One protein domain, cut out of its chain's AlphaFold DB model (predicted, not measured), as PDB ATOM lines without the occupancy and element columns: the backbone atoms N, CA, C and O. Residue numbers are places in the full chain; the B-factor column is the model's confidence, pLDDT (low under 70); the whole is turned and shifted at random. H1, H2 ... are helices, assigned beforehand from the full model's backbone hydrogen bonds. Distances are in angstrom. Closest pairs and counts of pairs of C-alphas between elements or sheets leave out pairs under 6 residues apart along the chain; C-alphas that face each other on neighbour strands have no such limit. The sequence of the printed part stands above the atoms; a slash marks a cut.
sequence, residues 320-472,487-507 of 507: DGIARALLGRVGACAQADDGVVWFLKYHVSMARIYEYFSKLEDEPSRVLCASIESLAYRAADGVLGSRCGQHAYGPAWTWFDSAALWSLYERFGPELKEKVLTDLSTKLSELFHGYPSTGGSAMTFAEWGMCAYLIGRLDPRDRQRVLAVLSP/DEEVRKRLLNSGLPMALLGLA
ATOM      1  N   ASP A 320     175.609 136.623 155.201       90.31
ATOM      2  CA  ASP A 320     174.785 135.419 155.388       90.31
ATOM      3  C   ASP A 320     173.438 135.707 156.065       90.31
ATOM      4  O   ASP A 320     172.408 135.143 155.693       90.31
ATOM      5  N   GLY A 321     173.430 136.563 157.091       90.19
ATOM      6  CA  GLY A 321     172.215 136.951 157.805       90.19
ATOM      7  C   GLY A 321     171.247 137.708 156.901       90.19
ATOM      8  O   GLY A 321     170.047 137.432 156.915       90.19
ATOM      9  N   ILE A 322     171.776 138.602 156.064       92.38
ATOM     10  CA  ILE A 322     171.008 139.348 155.063       92.38
ATOM     11  C   ILE A 322     170.462 138.391 153.997       92.38
ATOM     12  O   ILE A 322     169.261 138.415 153.724       92.38
ATOM     13  N   ALA A 323     171.297 137.497 153.458       92.50
ATOM     14  CA  ALA A 323     170.895 136.510 152.457       92.50
ATOM     15  C   ALA A 323     169.773 135.595 152.973       92.50
ATOM     16  O   ALA A 323     168.770 135.389 152.291       92.50
ATOM     17  N   ARG A 324     169.879 135.099 154.215       91.38
ATOM     18  CA  ARG A 324     168.837 134.264 154.841       91.38
ATOM     19  C   ARG A 324     167.546 135.034 155.118       91.38
ATOM     20  O   ARG A 324     166.467 134.472 154.939       91.38
ATOM     21  N   ALA A 325     167.630 136.297 155.538       91.94
ATOM     22  CA  ALA A 325     166.449 137.134 155.750       91.94
ATOM     23  C   ALA A 325     165.706 137.401 154.430       91.94
ATOM     24  O   ALA A 325     164.481 137.266 154.365       91.94
ATOM     25  N   LEU A 326     166.452 137.709 153.364       92.81
ATOM     26  CA  LEU A 326     165.916 137.838 152.011       92.81
ATOM     27  C   LEU A 326     165.293 136.529 151.537       92.81
ATOM     28  O   LEU A 326     164.162 136.546 151.065       92.81
ATOM     29  N   LEU A 327     165.971 135.396 151.730       90.81
ATOM     30  CA  LEU A 327     165.455 134.079 151.360       90.81
ATOM     31  C   LEU A 327     164.139 133.768 152.083       90.81
ATOM     32  O   LEU A 327     163.190 133.308 151.454       90.81
ATOM     33  N   GLY A 328     164.047 134.071 153.380       88.31
ATOM     34  CA  GLY A 328     162.809 133.928 154.147       88.31
ATOM     35  C   GLY A 328     161.675 134.791 153.588       88.31
ATOM     36  O   GLY A 328     160.550 134.313 153.434       88.31
ATOM     37  N   ARG A 329     161.966 136.046 153.219       90.44
ATOM     38  CA  ARG A 329     160.970 136.949 152.626       90.44
ATOM     39  C   ARG A 329     160.536 136.498 151.232       90.44
ATOM     40  O   ARG A 329     159.338 136.451 150.965       90.44
ATOM     41  N   VAL A 330     161.489 136.158 150.368       87.44
ATOM     42  CA  VAL A 330     161.263 135.667 149.001       87.44
ATOM     43  C   VAL A 330     160.467 134.367 149.032       87.44
ATOM     44  O   VAL A 330     159.478 134.249 148.317       87.44
ATOM     45  N   GLY A 331     160.830 133.426 149.907       84.12
ATOM     46  CA  GLY A 331     160.119 132.161 150.080       84.12
ATOM     47  C   GLY A 331     158.674 132.352 150.542       84.12
ATOM     48  O   GLY A 331     157.774 131.738 149.976       84.12
ATOM     49  N   ALA A 332     158.437 133.247 151.507       85.25
ATOM     50  CA  ALA A 332     157.084 133.578 151.955       85.25
ATOM     51  C   ALA A 332     156.234 134.186 150.827       85.25
ATOM     52  O   ALA A 332     155.078 133.811 150.658       85.25
ATOM     53  N   CYS A 333     156.811 135.084 150.021       80.25
ATOM     54  CA  CYS A 333     156.096 135.695 148.899       80.25
ATOM     55  C   CYS A 333     155.865 134.690 147.762       80.25
ATOM     56  O   CYS A 333     154.794 134.673 147.176       80.25
ATOM     57  N   ALA A 334     156.813 133.792 147.485       73.69
ATOM     58  CA  ALA A 334     156.677 132.767 146.447       73.69
ATOM     59  C   ALA A 334     155.578 131.726 146.720       73.69
ATOM     60  O   ALA A 334     155.203 130.991 145.803       73.69
ATOM     61  N   GLN A 335     155.103 131.637 147.964       74.62
ATOM     62  CA  GLN A 335     153.998 130.771 148.380       74.62
ATOM     63  C   GLN A 335     152.650 131.500 148.448       74.62
ATOM     64  O   GLN A 335     151.624 130.838 148.572       74.62
ATOM     65  N   ALA A 336     152.643 132.833 148.393       75.50
ATOM     66  CA  ALA A 336     151.429 133.631 148.459       75.50
ATOM     67  C   ALA A 336     150.794 133.793 147.068       75.50
ATOM     68  O   ALA A 336     151.502 133.890 146.061       75.50
ATOM     69  N   ASP A 337     149.462 133.875 147.022       64.12
ATOM     70  CA  ASP A 337     148.698 134.060 145.777       64.12
ATOM     71  C   ASP A 337     149.058 135.375 145.050       64.12
ATOM     72  O   ASP A 337     148.913 135.485 143.835       64.12
ATOM     73  N   ASP A 338     149.589 136.366 145.775       70.31
ATOM     74  CA  ASP A 338     150.035 137.669 145.269       70.31
ATOM     75  C   ASP A 338     151.565 137.779 145.096       70.31
ATOM     76  O   ASP A 338     152.091 138.861 144.820       70.31
ATOM     77  N   GLY A 339     152.300 136.666 145.198       73.06
ATOM     78  CA  GLY A 339     153.765 136.646 145.153       73.06
ATOM     79  C   GLY A 339     154.380 137.294 143.913       73.06
ATOM     80  O   GLY A 339     155.405 137.974 144.001       73.06
ATOM     81  N   VAL A 340     153.729 137.129 142.757       77.12
ATOM     82  CA  VAL A 340     154.156 137.747 141.494       77.12
ATOM     83  C   VAL A 340     153.925 139.260 141.508       77.12
ATOM     84  O   VAL A 340     154.803 140.006 141.081       77.12
ATOM     85  N   VAL A 341     152.797 139.727 142.060       77.00
ATOM     86  CA  VAL A 341     152.495 141.165 142.213       77.00
ATOM     87  C   VAL A 341     153.595 141.830 143.033       77.00
ATOM     88  O   VAL A 341     154.134 142.873 142.661       77.00
ATOM     89  N   TRP A 342     153.944 141.209 144.158       83.25
ATOM     90  CA  TRP A 342     154.966 141.724 145.052       83.25
ATOM     91  C   TRP A 342     156.346 141.759 144.385       83.25
ATOM     92  O   TRP A 342     157.051 142.762 144.485       83.25
ATOM     93  N   PHE A 343     156.717 140.701 143.661       84.38
ATOM     94  CA  PHE A 343     157.979 140.655 142.928       84.38
ATOM     95  C   PHE A 343     158.057 141.751 141.856       84.38
ATOM     96  O   PHE A 343     159.052 142.469 141.783       84.38
ATOM     97  N   LEU A 344     156.988 141.937 141.076       79.19
ATOM     98  CA  LEU A 344     156.914 142.981 140.054       79.19
ATOM     99  C   LEU A 344     156.947 144.387 140.658       79.19
ATOM    100  O   LEU A 344     157.594 145.265 140.092       79.19
ATOM    101  N   LYS A 345     156.344 144.605 141.833       82.38
ATOM    102  CA  LYS A 345     156.455 145.882 142.557       82.38
ATOM    103  C   LYS A 345     157.918 146.253 142.839       82.38
ATOM    104  O   LYS A 345     158.275 147.421 142.732       82.38
ATOM    105  N   TYR A 346     158.758 145.271 143.167       85.94
ATOM    106  CA  TYR A 346     160.153 145.479 143.574       85.94
ATOM    107  C   TYR A 346     161.186 144.978 142.550       85.94
ATOM    108  O   TYR A 346     162.336 144.733 142.911       85.94
ATOM    109  N   HIS A 347     160.816 144.828 141.273       83.50
ATOM    110  CA  HIS A 347     161.658 144.169 140.265       83.50
ATOM    111  C   HIS A 347     163.051 144.806 140.102       83.50
ATOM    112  O   HIS A 347     164.038 144.084 139.971       83.50
ATOM    113  N   VAL A 348     163.159 146.140 140.165       85.06
ATOM    114  CA  VAL A 348     164.449 146.852 140.070       85.06
ATOM    115  C   VAL A 348     165.355 146.480 141.242       85.06
ATOM    116  O   VAL A 348     166.516 146.114 141.048       85.06
ATOM    117  N   SER A 349     164.818 146.540 142.460       88.69
ATOM    118  CA  SER A 349     165.541 146.211 143.688       88.69
ATOM    119  C   SER A 349     165.926 144.733 143.723       88.69
ATOM    120  O   SER A 349     167.070 144.406 144.028       88.69
ATOM    121  N   MET A 350     165.024 143.836 143.312       89.31
ATOM    122  CA  MET A 350     165.302 142.400 143.198       89.31
ATOM    123  C   MET A 350     166.428 142.094 142.227       89.31
ATOM    124  O   MET A 350     167.263 141.237 142.500       89.31
ATOM    125  N   ALA A 351     166.479 142.812 141.113       86.06
ATOM    126  CA  ALA A 351     167.523 142.615 140.133       86.06
ATOM    127  C   ALA A 351     168.891 143.109 140.635       86.06
ATOM    128  O   ALA A 351     169.902 142.466 140.372       86.06
ATOM    129  N   ARG A 352     168.938 144.200 141.416       89.19
ATOM    130  CA  ARG A 352     170.167 144.650 142.103       89.19
ATOM    131  C   ARG A 352     170.634 143.647 143.157       89.19
ATOM    132  O   ARG A 352     171.820 143.353 143.241       89.19
ATOM    133  N   ILE A 353     169.694 143.105 143.935       91.88
ATOM    134  CA  ILE A 353     169.958 142.041 144.914       91.88
ATOM    135  C   ILE A 353     170.551 140.824 144.204       91.88
ATOM    136  O   ILE A 353     171.621 140.359 144.587       91.88
ATOM    137  N   TYR A 354     169.908 140.349 143.139       90.44
ATOM    138  CA  TYR A 354     170.411 139.235 142.342       90.44
ATOM    139  C   TYR A 354     171.820 139.509 141.799       90.44
ATOM    140  O   TYR A 354     172.709 138.674 141.940       90.44
ATOM    141  N   GLU A 355     172.066 140.689 141.230       89.25
ATOM    142  CA  GLU A 355     173.373 141.035 140.666       89.25
ATOM    143  C   GLU A 355     174.491 141.060 141.720       89.25
ATOM    144  O   GLU A 355     175.617 140.649 141.441       89.25
ATOM    145  N   TYR A 356     174.199 141.520 142.937       92.19
ATOM    146  CA  TYR A 356     175.166 141.499 144.031       92.19
ATOM    147  C   TYR A 356     175.435 140.068 144.515       92.19
ATOM    148  O   TYR A 356     176.582 139.626 144.543       92.19
ATOM    149  N   PHE A 357     174.381 139.325 144.866       92.44
ATOM    150  CA  PHE A 357     174.506 138.004 145.488       92.44
ATOM    151  C   PHE A 357     174.933 136.906 144.503       92.44
ATOM    152  O   PHE A 357     175.546 135.931 144.919       92.44
ATOM    153  N   SER A 358     174.694 137.060 143.198       90.12
ATOM    154  CA  SER A 358     175.181 136.115 142.175       90.12
ATOM    155  C   SER A 358     176.702 136.126 142.008       90.12
ATOM    156  O   SER A 358     177.268 135.148 141.524       90.12
ATOM    157  N   LYS A 359     177.372 137.208 142.426       90.50
ATOM    158  CA  LYS A 359     178.839 137.316 142.444       90.50
ATOM    159  C   LYS A 359     179.457 136.613 143.658       90.50
ATOM    160  O   LYS A 359     180.676 136.463 143.705       90.50
ATOM    161  N   LEU A 360     178.645 136.213 144.640       90.50
ATOM    162  CA  LEU A 360     179.097 135.524 145.844       90.50
ATOM    163  C   LEU A 360     178.981 134.005 145.660       90.50
ATOM    164  O   LEU A 360     177.957 133.491 145.217       90.50
ATOM    165  N   GLU A 361     180.040 133.276 146.013       86.00
ATOM    166  CA  GLU A 361     180.116 131.817 145.826       86.00
ATOM    167  C   GLU A 361     179.539 131.011 147.010       86.00
ATOM    168  O   GLU A 361     179.652 129.784 147.041       86.00
ATOM    169  N   ASP A 362     178.920 131.665 147.999       89.62
ATOM    170  CA  ASP A 362     178.386 131.002 149.192       89.62
ATOM    171  C   ASP A 362     176.992 130.376 148.984       89.62
ATOM    172  O   ASP A 362     176.181 130.809 148.162       89.62
ATOM    173  N   GLU A 363     176.699 129.325 149.757       90.06
ATOM    174  CA  GLU A 363     175.463 128.546 149.618       90.06
ATOM    175  C   GLU A 363     174.180 129.379 149.846       90.06
ATOM    176  O   GLU A 363     173.288 129.304 148.994       90.06
ATOM    177  N   PRO A 364     174.049 130.193 150.921       89.94
ATOM    178  CA  PRO A 364     172.897 131.082 151.100       89.94
ATOM    179  C   PRO A 364     172.626 131.998 149.901       89.94
ATOM    180  O   PRO A 364     171.472 132.113 149.477       89.94
ATOM    181  N   SER A 365     173.668 132.616 149.342       90.69
ATOM    182  CA  SER A 365     173.564 133.513 148.190       90.69
ATOM    183  C   SER A 365     173.088 132.785 146.936       90.69
ATOM    184  O   SER A 365     172.158 133.249 146.276       90.69
ATOM    185  N   ARG A 366     173.630 131.596 146.639       90.81
ATOM    186  CA  ARG A 366     173.169 130.791 145.493       90.81
ATOM    187  C   ARG A 366     171.700 130.388 145.612       90.81
ATOM    188  O   ARG A 366     170.958 130.483 144.637       90.81
ATOM    189  N   VAL A 367     171.264 129.950 146.796       91.94
ATOM    190  CA  VAL A 367     169.867 129.541 147.036       91.94
ATOM    191  C   VAL A 367     168.914 130.737 146.932       91.94
ATOM    192  O   VAL A 367     167.817 130.611 146.379       91.94
ATOM    193  N   LEU A 368     169.331 131.910 147.418       91.75
ATOM    194  CA  LEU A 368     168.599 133.160 147.228       91.75
ATOM    195  C   LEU A 368     168.461 133.490 145.738       91.75
ATOM    196  O   LEU A 368     167.340 133.691 145.275       91.75
ATOM    197  N   CYS A 369     169.561 133.487 144.983       90.62
ATOM    198  CA  CYS A 369     169.557 133.776 143.549       90.62
ATOM    199  C   CYS A 369     168.633 132.829 142.773       90.62
ATOM    200  O   CYS A 369     167.790 133.306 142.017       90.62
ATOM    201  N   ALA A 370     168.686 131.521 143.043       89.00
ATOM    202  CA  ALA A 370     167.780 130.544 142.433       89.00
ATOM    203  C   ALA A 370     166.299 130.799 142.785       89.00
ATOM    204  O   ALA A 370     165.403 130.612 141.961       89.00
ATOM    205  N   SER A 371     166.017 131.260 144.008       89.38
ATOM    206  CA  SER A 371     164.654 131.600 144.439       89.38
ATOM    207  C   SER A 371     164.128 132.860 143.743       89.38
ATOM    208  O   SER A 371     162.964 132.901 143.342       89.38
ATOM    209  N   ILE A 372     164.983 133.873 143.566       90.12
ATOM    210  CA  ILE A 372     164.651 135.093 142.819       90.12
ATOM    211  C   ILE A 372     164.447 134.757 141.336       90.12
ATOM    212  O   ILE A 372     163.459 135.198 140.755       90.12
ATOM    213  N   GLU A 373     165.308 133.931 140.736       88.00
ATOM    214  CA  GLU A 373     165.125 133.443 139.364       88.00
ATOM    215  C   GLU A 373     163.791 132.717 139.212       88.00
ATOM    216  O   GLU A 373     163.033 133.029 138.301       88.00
ATOM    217  N   SER A 374     163.441 131.812 140.132       87.06
ATOM    218  CA  SER A 374     162.147 131.118 140.099       87.06
ATOM    219  C   SER A 374     160.958 132.088 140.107       87.06
ATOM    220  O   SER A 374     159.994 131.878 139.368       87.06
ATOM    221  N   LEU A 375     161.018 133.167 140.896       86.19
ATOM    222  CA  LEU A 375     159.998 134.219 140.871       86.19
ATOM    223  C   LEU A 375     160.001 135.003 139.558       86.19
ATOM    224  O   LEU A 375     158.929 135.289 139.034       86.19
ATOM    225  N   ALA A 376     161.175 135.304 139.005       85.94
ATOM    226  CA  ALA A 376     161.313 135.984 137.724       85.94
ATOM    227  C   ALA A 376     160.729 135.149 136.571       85.94
ATOM    228  O   ALA A 376     160.019 135.688 135.726       85.94
ATOM    229  N   TYR A 377     160.939 133.828 136.588       84.94
ATOM    230  CA  TYR A 377     160.312 132.872 135.674       84.94
ATOM    231  C   TYR A 377     158.785 132.917 135.769       84.94
ATOM    232  O   TYR A 377     158.112 133.097 134.755       84.94
ATOM    233  N   ARG A 378     158.234 132.825 136.988       81.44
ATOM    234  CA  ARG A 378     156.780 132.901 137.215       81.44
ATOM    235  C   ARG A 378     156.198 134.259 136.831       81.44
ATOM    236  O   ARG A 378     155.067 134.319 136.363       81.44
ATOM    237  N   ALA A 379     156.949 135.339 137.034       80.12
ATOM    238  CA  ALA A 379     156.546 136.675 136.626       80.12
ATOM    239  C   ALA A 379     156.515 136.801 135.102       80.12
ATOM    240  O   ALA A 379     155.502 137.227 134.561       80.12
ATOM    241  N   ALA A 380     157.558 136.347 134.402       78.38
ATOM    242  CA  ALA A 380     157.567 136.303 132.942       78.38
ATOM    243  C   ALA A 380     156.395 135.467 132.390       78.38
ATOM    244  O   ALA A 380     155.711 135.920 131.475       78.38
ATOM    245  N   ASP A 381     156.100 134.310 132.996       76.94
ATOM    246  CA  ASP A 381     154.931 133.485 132.655       76.94
ATOM    247  C   ASP A 381     153.601 134.202 132.905       76.94
ATOM    248  O   ASP A 381     152.694 134.144 132.077       76.94
ATOM    249  N   GLY A 382     153.464 134.882 134.047       72.06
ATOM    250  CA  GLY A 382     152.245 135.608 134.401       72.06
ATOM    251  C   GLY A 382     151.934 136.753 133.440       72.06
ATOM    252  O   GLY A 382     150.764 137.064 133.225       72.06
ATOM    253  N   VAL A 383     152.975 137.327 132.843       70.94
ATOM    254  CA  VAL A 383     152.904 138.512 131.992       70.94
ATOM    255  C   VAL A 383     152.813 138.171 130.499       70.94
ATOM    256  O   VAL A 383     152.005 138.749 129.773       70.94
ATOM    257  N   LEU A 384     153.619 137.218 130.019       70.00
ATOM    258  CA  LEU A 384     153.667 136.819 128.606       70.00
ATOM    259  C   LEU A 384     152.829 135.565 128.294       70.00
ATOM    260  O   LEU A 384     152.636 135.236 127.124       70.00
ATOM    261  N   GLY A 385     152.311 134.864 129.308       62.12
ATOM    262  CA  GLY A 385     151.593 133.601 129.146       62.12
ATOM    263  C   GLY A 385     150.229 133.718 128.451       62.12
ATOM    264  O   GLY A 385     149.413 134.593 128.739       62.12
ATOM    265  N   SER A 386     149.925 132.751 127.580       47.59
ATOM    266  CA  SER A 386     148.693 132.672 126.769       47.59
ATOM    267  C   SER A 386     147.424 132.264 127.540       47.59
ATOM    268  O   SER A 386     146.325 132.259 126.987       47.59
ATOM    269  N   ARG A 387     147.542 131.917 128.831       46.53
ATOM    270  CA  ARG A 387     146.423 131.478 129.695       46.53
ATOM    271  C   ARG A 387     145.949 132.526 130.699       46.53
ATOM    272  O   ARG A 387     144.968 132.280 131.401       46.53
ATOM    273  N   CYS A 388     146.600 133.681 130.770       46.78
ATOM    274  CA  CYS A 388     146.201 134.741 131.686       46.78
ATOM    275  C   CYS A 388     145.057 135.552 131.067       46.78
ATOM    276  O   CYS A 388     145.231 136.643 130.535       46.78
ATOM    277  N   GLY A 389     143.853 134.977 131.123       39.28
ATOM    278  CA  GLY A 389     142.623 135.723 130.896       39.28
ATOM    279  C   GLY A 389     142.549 136.916 131.849       39.28
ATOM    280  O   GLY A 389     143.056 136.858 132.970       39.28
ATOM    281  N   GLN A 390     141.870 137.971 131.401       43.53
ATOM    282  CA  GLN A 390     141.613 139.272 132.043       43.53
ATOM    283  C   GLN A 390     141.018 139.229 133.478       43.53
ATOM    284  O   GLN A 390     140.533 140.238 133.987       43.53
ATOM    285  N   HIS A 391     141.030 138.080 134.154       40.19
ATOM    286  CA  HIS A 391     140.326 137.806 135.402       40.19
ATOM    287  C   HIS A 391     141.194 137.261 136.542       40.19
ATOM    288  O   HIS A 391     140.675 137.152 137.646       40.19
ATOM    289  N   ALA A 392     142.480 136.951 136.342       43.72
ATOM    290  CA  ALA A 392     143.295 136.447 137.454       43.72
ATOM    291  C   ALA A 392     143.761 137.557 138.419       43.72
ATOM    292  O   ALA A 392     143.862 137.304 139.615       43.72
ATOM    293  N   TYR A 393     143.987 138.791 137.936       46.88
ATOM    294  CA  TYR A 393     144.671 139.818 138.743       46.88
ATOM    295  C   TYR A 393     144.071 141.243 138.706       46.88
ATOM    296  O   TYR A 393     144.649 142.183 139.249       46.88
ATOM    297  N   GLY A 394     142.862 141.415 138.156       43.81
ATOM    298  CA  GLY A 394     142.092 142.668 138.238       43.81
ATOM    299  C   GLY A 394     142.601 143.838 137.364       43.81
ATOM    300  O   GLY A 394     143.626 143.738 136.696       43.81
ATOM    301  N   PRO A 395     141.880 144.979 137.345       40.75
ATOM    302  CA  PRO A 395     142.118 146.107 136.426       40.75
ATOM    303  C   PRO A 395     143.374 146.955 136.724       40.75
ATOM    304  O   PRO A 395     143.654 147.909 136.002       40.75
ATOM    305  N   ALA A 396     144.138 146.635 137.774       42.72
ATOM    306  CA  ALA A 396     145.319 147.396 138.199       42.72
ATOM    307  C   ALA A 396     146.623 147.008 137.467       42.72
ATOM    308  O   ALA A 396     147.623 147.705 137.596       42.72
ATOM    309  N   TRP A 397     146.623 145.916 136.695       44.84
ATOM    310  CA  TRP A 397     147.825 145.371 136.048       44.84
ATOM    311  C   TRP A 397     148.162 145.984 134.680       44.84
ATOM    312  O   TRP A 397     149.260 145.788 134.170       44.84
ATOM    313  N   THR A 398     147.267 146.768 134.075       45.09
ATOM    314  CA  THR A 398     147.384 147.188 132.663       45.09
ATOM    315  C   THR A 398     148.456 148.256 132.365       45.09
ATOM    316  O   THR A 398     148.552 148.710 131.228       45.09
ATOM    317  N   TRP A 399     149.260 148.680 133.349       45.47
ATOM    318  CA  TRP A 399     150.161 149.842 133.237       45.47
ATOM    319  C   TRP A 399     151.597 149.584 133.735       45.47
ATOM    320  O   TRP A 399     152.433 150.476 133.619       45.47
ATOM    321  N   PHE A 400     151.920 148.373 134.213       50.69
ATOM    322  CA  PHE A 400     153.206 148.079 134.872       50.69
ATOM    323  C   PHE A 400     154.140 147.085 134.152       50.69
ATOM    324  O   PHE A 400     155.246 146.849 134.636       50.69
ATOM    325  N   ASP A 401     153.773 146.538 132.992       62.94
ATOM    326  CA  ASP A 401     154.443 145.315 132.521       62.94
ATOM    327  C   ASP A 401     155.721 145.496 131.700       62.94
ATOM    328  O   ASP A 401     156.696 144.767 131.871       62.94
ATOM    329  N   SER A 402     155.776 146.480 130.806       64.31
ATOM    330  CA  SER A 402     156.838 146.513 129.795       64.31
ATOM    331  C   SER A 402     158.214 146.899 130.361       64.31
ATOM    332  O   SER A 402     159.236 146.342 129.954       64.31
ATOM    333  N   ALA A 403     158.257 147.805 131.343       68.00
ATOM    334  CA  ALA A 403     159.485 148.185 132.040       68.00
ATOM    335  C   ALA A 403     159.970 147.093 133.009       68.00
ATOM    336  O   ALA A 403     161.171 146.823 133.068       68.00
ATOM    337  N   ALA A 404     159.041 146.436 133.713       69.25
ATOM    338  CA  ALA A 404     159.367 145.346 134.623       69.25
ATOM    339  C   ALA A 404     159.957 144.158 133.856       69.25
ATOM    340  O   ALA A 404     161.063 143.724 134.166       69.25
ATOM    341  N   LEU A 405     159.294 143.714 132.785       68.69
ATOM    342  CA  LEU A 405     159.802 142.681 131.880       68.69
ATOM    343  C   LEU A 405     161.162 143.025 131.280       68.69
ATOM    344  O   LEU A 405     162.018 142.152 131.182       68.69
ATOM    345  N   TRP A 406     161.381 144.283 130.887       73.38
ATOM    346  CA  TRP A 406     162.676 144.709 130.361       73.38
ATOM    347  C   TRP A 406     163.783 144.593 131.413       73.38
ATOM    348  O   TRP A 406     164.861 144.080 131.126       73.38
ATOM    349  N   SER A 407     163.504 144.991 132.655       73.31
ATOM    350  CA  SER A 407     164.443 144.802 133.760       73.31
ATOM    351  C   SER A 407     164.700 143.321 134.060       73.31
ATOM    352  O   SER A 407     165.826 142.970 134.415       73.31
ATOM    353  N   LEU A 408     163.683 142.458 133.935       71.31
ATOM    354  CA  LEU A 408     163.850 141.006 134.054       71.31
ATOM    355  C   LEU A 408     164.709 140.452 132.911       71.31
ATOM    356  O   LEU A 408     165.577 139.618 133.141       71.31
ATOM    357  N   TYR A 409     164.514 140.955 131.694       75.81
ATOM    358  CA  TYR A 409     165.318 140.591 130.537       75.81
ATOM    359  C   TYR A 409     166.779 141.011 130.707       75.81
ATOM    360  O   TYR A 409     167.661 140.177 130.571       75.81
ATOM    361  N   GLU A 410     167.078 142.272 131.028       77.88
ATOM    362  CA  GLU A 410     168.462 142.765 131.064       77.88
ATOM    363  C   GLU A 410     169.318 142.099 132.149       77.88
ATOM    364  O   GLU A 410     170.485 141.776 131.895       77.88
ATOM    365  N   ARG A 411     168.752 141.907 133.347       74.19
ATOM    366  CA  ARG A 411     169.526 141.692 134.583       74.19
ATOM    367  C   ARG A 411     169.625 140.243 135.057       74.19
ATOM    368  O   ARG A 411     170.429 139.963 135.939       74.19
ATOM    369  N   PHE A 412     168.838 139.333 134.494       72.81
ATOM    370  CA  PHE A 412     168.818 137.927 134.904       72.81
ATOM    371  C   PHE A 412     169.520 137.026 133.877       72.81
ATOM    372  O   PHE A 412     169.828 137.447 132.757       72.81
ATOM    373  N   GLY A 413     169.829 135.792 134.292       74.56
ATOM    374  CA  GLY A 413     170.651 134.840 133.541       74.56
ATOM    375  C   GLY A 413     170.161 134.506 132.117       74.56
ATOM    376  O   GLY A 413     169.019 134.793 131.745       74.56
ATOM    377  N   PRO A 414     171.019 133.866 131.295       78.38
ATOM    378  CA  PRO A 414     170.746 133.592 129.879       78.38
ATOM    379  C   PRO A 414     169.503 132.723 129.651       78.38
ATOM    380  O   PRO A 414     168.830 132.879 128.638       78.38
ATOM    381  N   GLU A 415     169.170 131.842 130.593       82.00
ATOM    382  CA  GLU A 415     167.997 130.974 130.489       82.00
ATOM    383  C   GLU A 415     166.678 131.764 130.585       82.00
ATOM    384  O   GLU A 415     165.760 131.535 129.794       82.00
ATOM    385  N   LEU A 416     166.595 132.760 131.483       83.00
ATOM    386  CA  LEU A 416     165.412 133.619 131.580       83.00
ATOM    387  C   LEU A 416     165.298 134.526 130.351       83.00
ATOM    388  O   LEU A 416     164.200 134.703 129.826       83.00
ATOM    389  N   LYS A 417     166.426 135.055 129.854       83.62
ATOM    390  CA  LYS A 417     166.468 135.818 128.593       83.62
ATOM    391  C   LYS A 417     165.882 135.008 127.445       83.62
ATOM    392  O   LYS A 417     164.990 135.482 126.749       83.62
ATOM    393  N   GLU A 418     166.340 133.771 127.288       85.12
ATOM    394  CA  GLU A 418     165.872 132.865 126.243       85.12
ATOM    395  C   GLU A 418     164.373 132.573 126.355       85.12
ATOM    396  O   GLU A 418     163.651 132.587 125.351       85.12
ATOM    397  N   LYS A 419     163.884 132.366 127.580       83.69
ATOM    398  CA  LYS A 419     162.457 132.198 127.841       83.69
ATOM    399  C   LYS A 419     161.658 133.437 127.447       83.69
ATOM    400  O   LYS A 419     160.704 133.307 126.690       83.69
ATOM    401  N   VAL A 420     162.062 134.627 127.896       83.12
ATOM    402  CA  VAL A 420     161.381 135.888 127.561       83.12
ATOM    403  C   VAL A 420     161.332 136.094 126.046       83.12
ATOM    404  O   VAL A 420     160.282 136.453 125.522       83.12
ATOM    405  N   LEU A 421     162.421 135.813 125.318       84.12
ATOM    406  CA  LEU A 421     162.436 135.887 123.851       84.12
ATOM    407  C   LEU A 421     161.472 134.885 123.210       84.12
ATOM    408  O   LEU A 421     160.780 135.227 122.249       84.12
ATOM    409  N   THR A 422     161.420 133.659 123.727       84.38
ATOM    410  CA  THR A 422     160.544 132.594 123.221       84.38
ATOM    411  C   THR A 422     159.072 132.914 123.475       84.38
ATOM    412  O   THR A 422     158.252 132.820 122.558       84.38
ATOM    413  N   ASP A 423     158.737 133.361 124.683       81.38
ATOM    414  CA  ASP A 423     157.376 133.719 125.077       81.38
ATOM    415  C   ASP A 423     156.912 134.983 124.338       81.38
ATOM    416  O   ASP A 423     155.800 135.016 123.815       81.38
ATOM    417  N   LEU A 424     157.788 135.983 124.170       80.19
ATOM    418  CA  LEU A 424     157.519 137.169 123.350       80.19
ATOM    419  C   LEU A 424     157.271 136.800 121.883       80.19
ATOM    420  O   LEU A 424     156.337 137.315 121.276       80.19
ATOM    421  N   SER A 425     158.074 135.897 121.318       78.88
ATOM    422  CA  SER A 425     157.904 135.412 119.942       78.88
ATOM    423  C   SER A 425     156.586 134.653 119.768       78.88
ATOM    424  O   SER A 425     155.894 134.822 118.765       78.88
ATOM    425  N   THR A 426     156.214 133.848 120.763       78.62
ATOM    426  CA  THR A 426     154.946 133.108 120.792       78.62
ATOM    427  C   THR A 426     153.766 134.073 120.876       78.62
ATOM    428  O   THR A 426     152.863 134.002 120.047       78.62
ATOM    429  N   LYS A 427     153.817 135.045 121.794       75.50
ATOM    430  CA  LYS A 427     152.791 136.082 121.949       75.50
ATOM    431  C   LYS A 427     152.654 136.937 120.687       75.50
ATOM    432  O   LYS A 427     151.542 137.209 120.253       75.50
ATOM    433  N   LEU A 428     153.765 137.313 120.052       75.44
ATOM    434  CA  LEU A 428     153.779 138.042 118.782       75.44
ATOM    435  C   LEU A 428     153.135 137.227 117.647       75.44
ATOM    436  O   LEU A 428     152.377 137.774 116.850       75.44
ATOM    437  N   SER A 429     153.406 135.921 117.594       74.12
ATOM    438  CA  SER A 429     152.776 134.995 116.648       74.12
ATOM    439  C   SER A 429     151.263 134.908 116.857       74.12
ATOM    440  O   SER A 429     150.497 135.022 115.901       74.12
ATOM    441  N   GLU A 430     150.818 134.780 118.111       71.00
ATOM    442  CA  GLU A 430     149.397 134.778 118.476       71.00
ATOM    443  C   GLU A 430     148.718 136.103 118.088       71.00
ATOM    444  O   GLU A 430     147.655 136.090 117.460       71.00
ATOM    445  N   LEU A 431     149.370 137.236 118.382       67.62
ATOM    446  CA  LEU A 431     148.919 138.582 118.019       67.62
ATOM    447  C   LEU A 431     148.790 138.759 116.498       67.62
ATOM    448  O   LEU A 431     147.838 139.377 116.022       67.62
ATOM    449  N   PHE A 432     149.731 138.219 115.724       66.88
ATOM    450  CA  PHE A 432     149.792 138.422 114.278       66.88
ATOM    451  C   PHE A 432     148.907 137.463 113.477       66.88
ATOM    452  O   PHE A 432     148.237 137.872 112.526       66.88
ATOM    453  N   HIS A 433     148.901 136.181 113.841       64.12
ATOM    454  CA  HIS A 433     148.190 135.141 113.100       64.12
ATOM    455  C   HIS A 433     146.755 134.921 113.593       64.12
ATOM    456  O   HIS A 433     145.996 134.212 112.931       64.12
ATOM    457  N   GLY A 434     146.357 135.548 114.707       54.56
ATOM    458  CA  GLY A 434     144.975 135.556 115.186       54.56
ATOM    459  C   GLY A 434     144.463 134.189 115.641       54.56
ATOM    460  O   GLY A 434     143.254 133.968 115.635       54.56
ATOM    461  N   TYR A 435     145.353 133.266 116.012       51.31
ATOM    462  CA  TYR A 435     144.972 131.980 116.591       51.31
ATOM    463  C   TYR A 435     144.807 132.132 118.109       51.31
ATOM    464  O   TYR A 435     145.814 132.250 118.808       51.31
ATOM    465  N   PRO A 436     143.581 132.071 118.664       48.25
ATOM    466  CA  PRO A 436     143.422 131.831 120.084       48.25
ATOM    467  C   PRO A 436     143.710 130.344 120.289       48.25
ATOM    468  O   PRO A 436     142.842 129.497 120.074       48.25
ATOM    469  N   SER A 437     144.934 130.000 120.687       44.09
ATOM    470  CA  SER A 437     145.287 128.618 121.043       44.09
ATOM    471  C   SER A 437     144.400 128.067 122.182       44.09
ATOM    472  O   SER A 437     144.336 126.858 122.396       44.09
ATOM    473  N   THR A 438     143.632 128.931 122.857       41.56
ATOM    474  CA  THR A 438     142.726 128.600 123.963       41.56
ATOM    475  C   THR A 438     141.478 129.504 124.024       41.56
ATOM    476  O   THR A 438     141.191 130.096 125.053       41.56
ATOM    477  N   GLY A 439     140.696 129.626 122.943       41.44
ATOM    478  CA  GLY A 439     139.278 130.050 123.019       41.44
ATOM    479  C   GLY A 439     138.926 131.329 123.817       41.44
ATOM    480  O   GLY A 439     137.836 131.398 124.381       41.44
ATOM    481  N   GLY A 440     139.810 132.327 123.889       39.06
ATOM    482  CA  GLY A 440     139.636 133.520 124.725       39.06
ATOM    483  C   GLY A 440     139.724 134.828 123.939       39.06
ATOM    484  O   GLY A 440     140.598 134.964 123.096       39.06
ATOM    485  N   SER A 441     138.788 135.738 124.249       42.09
ATOM    486  CA  SER A 441     138.768 137.212 124.121       42.09
ATOM    487  C   SER A 441     139.567 137.904 123.003       42.09
ATOM    488  O   SER A 441     140.766 137.704 122.845       42.09
ATOM    489  N   ALA A 442     138.930 138.883 122.344       46.44
ATOM    490  CA  ALA A 442     139.622 139.893 121.539       46.44
ATOM    491  C   ALA A 442     140.800 140.502 122.328       46.44
ATOM    492  O   ALA A 442     140.635 140.919 123.480       46.44
ATOM    493  N   MET A 443     141.982 140.497 121.713       55.78
ATOM    494  CA  MET A 443     143.230 140.951 122.330       55.78
ATOM    495  C   MET A 443     143.276 142.483 122.447       55.78
ATOM    496  O   MET A 443     142.658 143.201 121.657       55.78
ATOM    497  N   THR A 444     143.985 142.994 123.452       58.44
ATOM    498  CA  THR A 444     143.952 144.406 123.867       58.44
ATOM    499  C   THR A 444     145.074 145.237 123.230       58.44
ATOM    500  O   THR A 444     146.172 144.751 122.974       58.44
ATOM    501  N   PHE A 445     144.837 146.537 123.018       59.53
ATOM    502  CA  PHE A 445     145.864 147.493 122.559       59.53
ATOM    503  C   PHE A 445     147.109 147.522 123.473       59.53
ATOM    504  O   PHE A 445     148.221 147.768 123.010       59.53
ATOM    505  N   ALA A 446     146.933 147.227 124.764       61.75
ATOM    506  CA  ALA A 446     148.012 147.170 125.745       61.75
ATOM    507  C   ALA A 446     149.020 146.042 125.457       61.75
ATOM    508  O   ALA A 446     150.225 146.263 125.565       61.75
ATOM    509  N   GLU A 447     148.553 144.868 125.023       67.88
ATOM    510  CA  GLU A 447     149.424 143.732 124.683       67.88
ATOM    511  C   GLU A 447     150.318 144.057 123.477       67.88
ATOM    512  O   GLU A 447     151.517 143.783 123.498       67.88
ATOM    513  N   TRP A 448     149.771 144.742 122.467       67.88
ATOM    514  CA  TRP A 448     150.550 145.259 121.337       67.88
ATOM    515  C   TRP A 448     151.592 146.293 121.768       67.88
ATOM    516  O   TRP A 448     152.744 146.216 121.341       67.88
ATOM    517  N   GLY A 449     151.205 147.244 122.626       67.81
ATOM    518  CA  GLY A 449     152.112 148.267 123.151       67.81
ATOM    519  C   GLY A 449     153.276 147.676 123.952       67.81
ATOM    520  O   GLY A 449     154.417 148.111 123.797       67.81
ATOM    521  N   MET A 450     153.017 146.640 124.751       73.75
ATOM    522  CA  MET A 450     154.042 145.918 125.507       73.75
ATOM    523  C   MET A 450     155.029 145.188 124.588       73.75
ATOM    524  O   MET A 450     156.240 145.359 124.741       73.75
ATOM    525  N   CYS A 451     154.537 144.409 123.615       73.94
ATOM    526  CA  CYS A 451     155.399 143.707 122.663       73.94
ATOM    527  C   CYS A 451     156.248 144.688 121.846       73.94
ATOM    528  O   CYS A 451     157.451 144.476 121.698       73.94
ATOM    529  N   ALA A 452     155.649 145.783 121.369       72.00
ATOM    530  CA  ALA A 452     156.366 146.833 120.657       72.00
ATOM    531  C   ALA A 452     157.468 147.450 121.531       72.00
ATOM    532  O   ALA A 452     158.621 147.508 121.107       72.00
ATOM    533  N   TYR A 453     157.157 147.828 122.776       73.50
ATOM    534  CA  TYR A 453     158.146 148.377 123.706       73.50
ATOM    535  C   TYR A 453     159.346 147.439 123.901       73.50
ATOM    536  O   TYR A 453     160.492 147.875 123.782       73.50
ATOM    537  N   LEU A 454     159.098 146.152 124.160       74.56
ATOM    538  CA  LEU A 454     160.165 145.172 124.364       74.56
ATOM    539  C   LEU A 454     161.018 144.997 123.106       74.56
ATOM    540  O   LEU A 454     162.239 145.087 123.181       74.56
ATOM    541  N   ILE A 455     160.394 144.831 121.936       76.69
ATOM    542  CA  ILE A 455     161.097 144.696 120.651       76.69
ATOM    543  C   ILE A 455     161.977 145.919 120.367       76.69
ATOM    544  O   ILE A 455     163.108 145.770 119.896       76.69
ATOM    545  N   GLY A 456     161.484 147.121 120.675       72.75
ATOM    546  CA  GLY A 456     162.231 148.369 120.519       72.75
ATOM    547  C   GLY A 456     163.477 148.451 121.405       72.75
ATOM    548  O   GLY A 456     164.451 149.105 121.030       72.75
ATOM    549  N   ARG A 457     163.474 147.754 122.546       76.88
ATOM    550  CA  ARG A 457     164.588 147.703 123.500       76.88
ATOM    551  C   ARG A 457     165.580 146.571 123.230       76.88
ATOM    552  O   ARG A 457     166.749 146.731 123.554       76.88
ATOM    553  N   LEU A 458     165.146 145.474 122.602       80.25
ATOM    554  CA  LEU A 458     166.013 144.340 122.268       80.25
ATOM    555  C   LEU A 458     167.205 144.750 121.396       80.25
ATOM    556  O   LEU A 458     167.065 145.555 120.463       80.25
ATOM    557  N   ASP A 459     168.344 144.099 121.648       81.00
ATOM    558  CA  ASP A 459     169.522 144.164 120.790       81.00
ATOM    559  C   ASP A 459     169.179 143.737 119.353       81.00
ATOM    560  O   ASP A 459     168.299 142.893 119.151       81.00
ATOM    561  N   PRO A 460     169.878 144.253 118.321       76.81
ATOM    562  CA  PRO A 460     169.530 143.996 116.922       76.81
ATOM    563  C   PRO A 460     169.403 142.509 116.564       76.81
ATOM    564  O   PRO A 460     168.547 142.139 115.763       76.81
ATOM    565  N   ARG A 461     170.228 141.651 117.178       81.88
ATOM    566  CA  ARG A 461     170.218 140.199 116.958       81.88
ATOM    567  C   ARG A 461     168.966 139.537 117.535       81.88
ATOM    568  O   ARG A 461     168.300 138.778 116.833       81.88
ATOM    569  N   ASP A 462     168.630 139.840 118.783       80.81
ATOM    570  CA  ASP A 462     167.464 139.262 119.459       80.81
ATOM    571  C   ASP A 462     166.164 139.822 118.880       80.81
ATOM    572  O   ASP A 462     165.195 139.093 118.679       80.81
ATOM    573  N   ARG A 463     166.178 141.097 118.476       78.31
ATOM    574  CA  ARG A 463     165.096 141.736 117.728       78.31
ATOM    575  C   ARG A 463     164.804 141.013 116.416       78.31
ATOM    576  O   ARG A 463     163.649 140.707 116.137       78.31
ATOM    577  N   GLN A 464     165.831 140.727 115.613       73.94
ATOM    578  CA  GLN A 464     165.670 139.971 114.367       73.94
ATOM    579  C   GLN A 464     165.113 138.573 114.624       73.94
ATOM    580  O   GLN A 464     164.239 138.117 113.892       73.94
ATOM    581  N   ARG A 465     165.584 137.912 115.685       79.00
ATOM    582  CA  ARG A 465     165.113 136.586 116.077       79.00
ATOM    583  C   ARG A 465     163.629 136.581 116.448       79.00
ATOM    584  O   ARG A 465     162.905 135.711 115.976       79.00
ATOM    585  N   VAL A 466     163.175 137.552 117.239       78.69
ATOM    586  CA  VAL A 466     161.763 137.682 117.639       78.69
ATOM    587  C   VAL A 466     160.879 138.034 116.439       78.69
ATOM    588  O   VAL A 466     159.828 137.431 116.235       78.69
ATOM    589  N   LEU A 467     161.321 138.970 115.594       76.44
ATOM    590  CA  LEU A 467     160.572 139.388 114.405       76.44
ATOM    591  C   LEU A 467     160.542 138.328 113.297       76.44
ATOM    592  O   LEU A 467     159.652 138.373 112.450       76.44
ATOM    593  N   ALA A 468     161.464 137.360 113.297       74.31
ATOM    594  CA  ALA A 468     161.493 136.289 112.303       74.31
ATOM    595  C   ALA A 468     160.185 135.481 112.271       74.31
ATOM    596  O   ALA A 468     159.810 134.992 111.207       74.31
ATOM    597  N   VAL A 469     159.460 135.405 113.391       70.06
ATOM    598  CA  VAL A 469     158.175 134.694 113.500       70.06
ATOM    599  C   VAL A 469     157.049 135.366 112.705       70.06
ATOM    600  O   VAL A 469     156.095 134.703 112.322       70.06
ATOM    601  N   LEU A 470     157.192 136.653 112.368       63.75
ATOM    602  CA  LEU A 470     156.276 137.368 111.471       63.75
ATOM    603  C   LEU A 470     156.532 137.072 109.988       63.75
ATOM    604  O   LEU A 470     155.783 137.534 109.123       63.75
ATOM    605  N   SER A 471     157.601 136.335 109.673       56.31
ATOM    606  CA  SER A 471     157.876 135.927 108.301       56.31
ATOM    607  C   SER A 471     156.857 134.865 107.891       56.31
ATOM    608  O   SER A 471     156.641 133.913 108.642       56.31
ATOM    609  N   PRO A 472     156.233 134.979 106.708       50.22
ATOM    610  CA  PRO A 472     155.279 133.983 106.250       50.22
ATOM    611  C   PRO A 472     155.976 132.620 106.176       50.22
ATOM    612  O   PRO A 472     156.910 132.420 105.399       50.22
ATOM    613  N   ASP A 487     151.129 137.985  99.624       49.53
ATOM    614  CA  ASP A 487     149.744 137.778  99.204       49.53
ATOM    615  C   ASP A 487     148.804 138.900  99.696       49.53
ATOM    616  O   ASP A 487     148.938 139.417 100.813       49.53
ATOM    617  N   GLU A 488     147.847 139.305  98.861       42.16
ATOM    618  CA  GLU A 488     147.017 140.505  99.061       42.16
ATOM    619  C   GLU A 488     146.166 140.415 100.346       42.16
ATOM    620  O   GLU A 488     145.885 141.424 101.003       42.16
ATOM    621  N   GLU A 489     145.828 139.193 100.770       48.69
ATOM    622  CA  GLU A 489     145.170 138.915 102.049       48.69
ATOM    623  C   GLU A 489     146.078 139.132 103.260       48.69
ATOM    624  O   GLU A 489     145.625 139.670 104.272       48.69
ATOM    625  N   VAL A 490     147.360 138.769 103.174       45.53
ATOM    626  CA  VAL A 490     148.343 139.004 104.242       45.53
ATOM    627  C   VAL A 490     148.575 140.503 104.393       45.53
ATOM    628  O   VAL A 490     148.601 141.012 105.511       45.53
ATOM    629  N   ARG A 491     148.632 141.240 103.276       44.81
ATOM    630  CA  ARG A 491     148.731 142.706 103.275       44.81
ATOM    631  C   ARG A 491     147.485 143.380 103.860       44.81
ATOM    632  O   ARG A 491     147.620 144.326 104.634       44.81
ATOM    633  N   LYS A 492     146.280 142.886 103.552       47.62
ATOM    634  CA  LYS A 492     145.029 143.353 104.180       47.62
ATOM    635  C   LYS A 492     144.972 143.031 105.675       47.62
ATOM    636  O   LYS A 492     144.550 143.886 106.445       47.62
ATOM    637  N   ARG A 493     145.427 141.848 106.106       47.28
ATOM    638  CA  ARG A 493     145.528 141.489 107.535       47.28
ATOM    639  C   ARG A 493     146.542 142.367 108.262       47.28
ATOM    640  O   ARG A 493     146.212 142.884 109.317       47.28
ATOM    641  N   LEU A 494     147.706 142.617 107.661       45.50
ATOM    642  CA  LEU A 494     148.737 143.544 108.149       45.50
ATOM    643  C   LEU A 494     148.225 144.980 108.313       45.50
ATOM    644  O   LEU A 494     148.540 145.634 109.299       45.50
ATOM    645  N   LEU A 495     147.438 145.481 107.357       45.41
ATOM    646  CA  LEU A 495     146.836 146.817 107.424       45.41
ATOM    647  C   LEU A 495     145.703 146.903 108.461       45.41
ATOM    648  O   LEU A 495     145.509 147.960 109.055       45.41
ATOM    649  N   ASN A 496     144.995 145.796 108.707       45.75
ATOM    650  CA  ASN A 496     143.866 145.727 109.640       45.75
ATOM    651  C   ASN A 496     144.246 145.279 111.069       45.75
ATOM    652  O   ASN A 496     143.416 145.397 111.965       45.75
ATOM    653  N   SER A 497     145.464 144.776 111.310       50.78
ATOM    654  CA  SER A 497     145.891 144.208 112.605       50.78
ATOM    655  C   SER A 497     146.436 145.229 113.611       50.78
ATOM    656  O   SER A 497     146.901 144.848 114.679       50.78
ATOM    657  N   GLY A 498     146.414 146.528 113.293       45.88
ATOM    658  CA  GLY A 498     147.014 147.567 114.143       45.88
ATOM    659  C   GLY A 498     148.548 147.630 114.072       45.88
ATOM    660  O   GLY A 498     149.145 148.535 114.656       45.88
ATOM    661  N   LEU A 499     149.189 146.749 113.290       48.12
ATOM    662  CA  LEU A 499     150.638 146.732 113.067       48.12
ATOM    663  C   LEU A 499     151.217 148.066 112.567       48.12
ATOM    664  O   LEU A 499     152.277 148.452 113.050       48.12
ATOM    665  N   PRO A 500     150.556 148.811 111.656       46.56
ATOM    666  CA  PRO A 500     151.056 150.105 111.210       46.56
ATOM    667  C   PRO A 500     151.112 151.123 112.352       46.56
ATOM    668  O   PRO A 500     152.037 151.918 112.381       46.56
ATOM    669  N   MET A 501     150.185 151.064 113.318       45.34
ATOM    670  CA  MET A 501     150.188 151.932 114.504       45.34
ATOM    671  C   MET A 501     151.229 151.499 115.544       45.34
ATOM    672  O   MET A 501     151.883 152.354 116.134       45.34
ATOM    673  N   ALA A 502     151.433 150.190 115.736       42.38
ATOM    674  CA  ALA A 502     152.492 149.666 116.602       42.38
ATOM    675  C   ALA A 502     153.899 149.959 116.042       42.38
ATOM    676  O   ALA A 502     154.805 150.299 116.796       42.38
ATOM    677  N   LEU A 503     154.069 149.891 114.716       45.84
ATOM    678  CA  LEU A 503     155.302 150.267 114.017       45.84
ATOM    679  C   LEU A 503     155.502 151.792 113.941       45.84
ATOM    680  O   LEU A 503     156.636 152.243 114.039       45.84
ATOM    681  N   LEU A 504     154.431 152.589 113.828       40.03
ATOM    682  CA  LEU A 504     154.485 154.061 113.916       40.03
ATOM    683  C   LEU A 504     154.824 154.574 115.320       40.03
ATOM    684  O   LEU A 504     155.334 155.678 115.433       40.03
ATOM    685  N   GLY A 505     154.537 153.809 116.378       37.12
ATOM    686  CA  GLY A 505     155.001 154.119 117.736       37.12
ATOM    687  C   GLY A 505     156.433 153.650 118.032       37.12
ATOM    688  O   GLY A 505     156.999 154.038 119.050       37.12
ATOM    689  N   LEU A 506     156.995 152.792 117.171       37.03
ATOM    690  CA  LEU A 506     158.365 152.264 117.242       37.03
ATOM    691  C   LEU A 506     159.384 153.099 116.443       37.03
ATOM    692  O   LEU A 506     160.582 152.984 116.708       37.03
ATOM    693  N   ALA A 507     158.921 153.869 115.453       32.38
ATOM    694  CA  ALA A 507     159.695 154.847 114.685       32.38
ATOM    695  C   ALA A 507     159.636 156.222 115.358       32.38
ATOM    696  O   ALA A 507     160.658 156.942 115.286       32.38
TER     697      ALA A 507
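What this domain is: This is residues 320 to 472 and 487 to 507 of the 507 residues of an uncharacterized protein of Ceratobasidium theobromae (UniProt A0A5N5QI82). What shape do the atoms make? It is an elongated body in which the long helices H4 and H6 run the same way, staggered along the long axis, while H3, H5 and H7 run back over them side by side. H1 packs on H4 and H8 on H6, H2 crosses H4, and H10 with the loosely attached H9 makes the far end. What are its counts and size? The printed part has 174 residues with ten named helices, H1 to H10 in chain order, and no named strand: all helix. It is compact, with a radius of gyration of the C-alphas of 17.9 A and spans of 64 by 35 by 25 A.

Where its parts are: Where are the longest helices? H4, residues 363 to 384, is 31.4 A long and starts at C-alpha 363 (175.463, 128.546, 149.618). H6, residues 414 to 433, measures 28.2 A. Where are the others? H1 is residues 320 to 334, 20.4 A from C-alpha 320 (174.785, 135.419, 155.388); H2 is 339 to 345, H3 347 to 357 and H5 401 to 411. H7 is 445 to 457, 18.7 A; H8 is 460 to 470, H9 488 to 496, and H10 499 to 504, ending at C-alpha 504 (154.485, 154.061, 113.916).

How they stand to each other: What touches the hub, H4? H1 touches it at a shallow tilt of 27 degrees, with the C-alphas of Leu 327 and Leu 368 closest at 5.3 A, and H2 is about perpendicular to it at 86 degrees, with Val 340 and Ala 379 closest at 5.5 A between C-alphas. H3, H4, H5 and H6 form an up and down bundle, each running against the one before. What comes beyond? H5 and H7 touch at a shallow tilt of 26 degrees, the same way, with C-alphas 402 and 450 closest at 5.2 A. H8 touches H6, with C-alphas 425 and 466 closest at 5.0 A; H10 touches residues 448 to 452 of H7, with C-alphas 452 and 502 closest at 6.3 A; H9 touches no helix but is near H6. Are the helix backbones complete? Every O i to N i+4 pair is within hydrogen-bond range in each helix but H8, with 5 of 7.

The domain as a whole: How far does it reach? The two C-alphas farthest apart, of Gly 321 and Glu 488, are 64.0 A apart. Where is it cut or long-linked? Residues 473 to 486 are not printed, with 9.7 A between C-alphas 472 and 487; the links H4 to H5 and H6 to H7 are long. Where is confidence low? The pLDDT is under 70 in 65 residues, among them 385 to 405, 431 to 449 and 487 to 507.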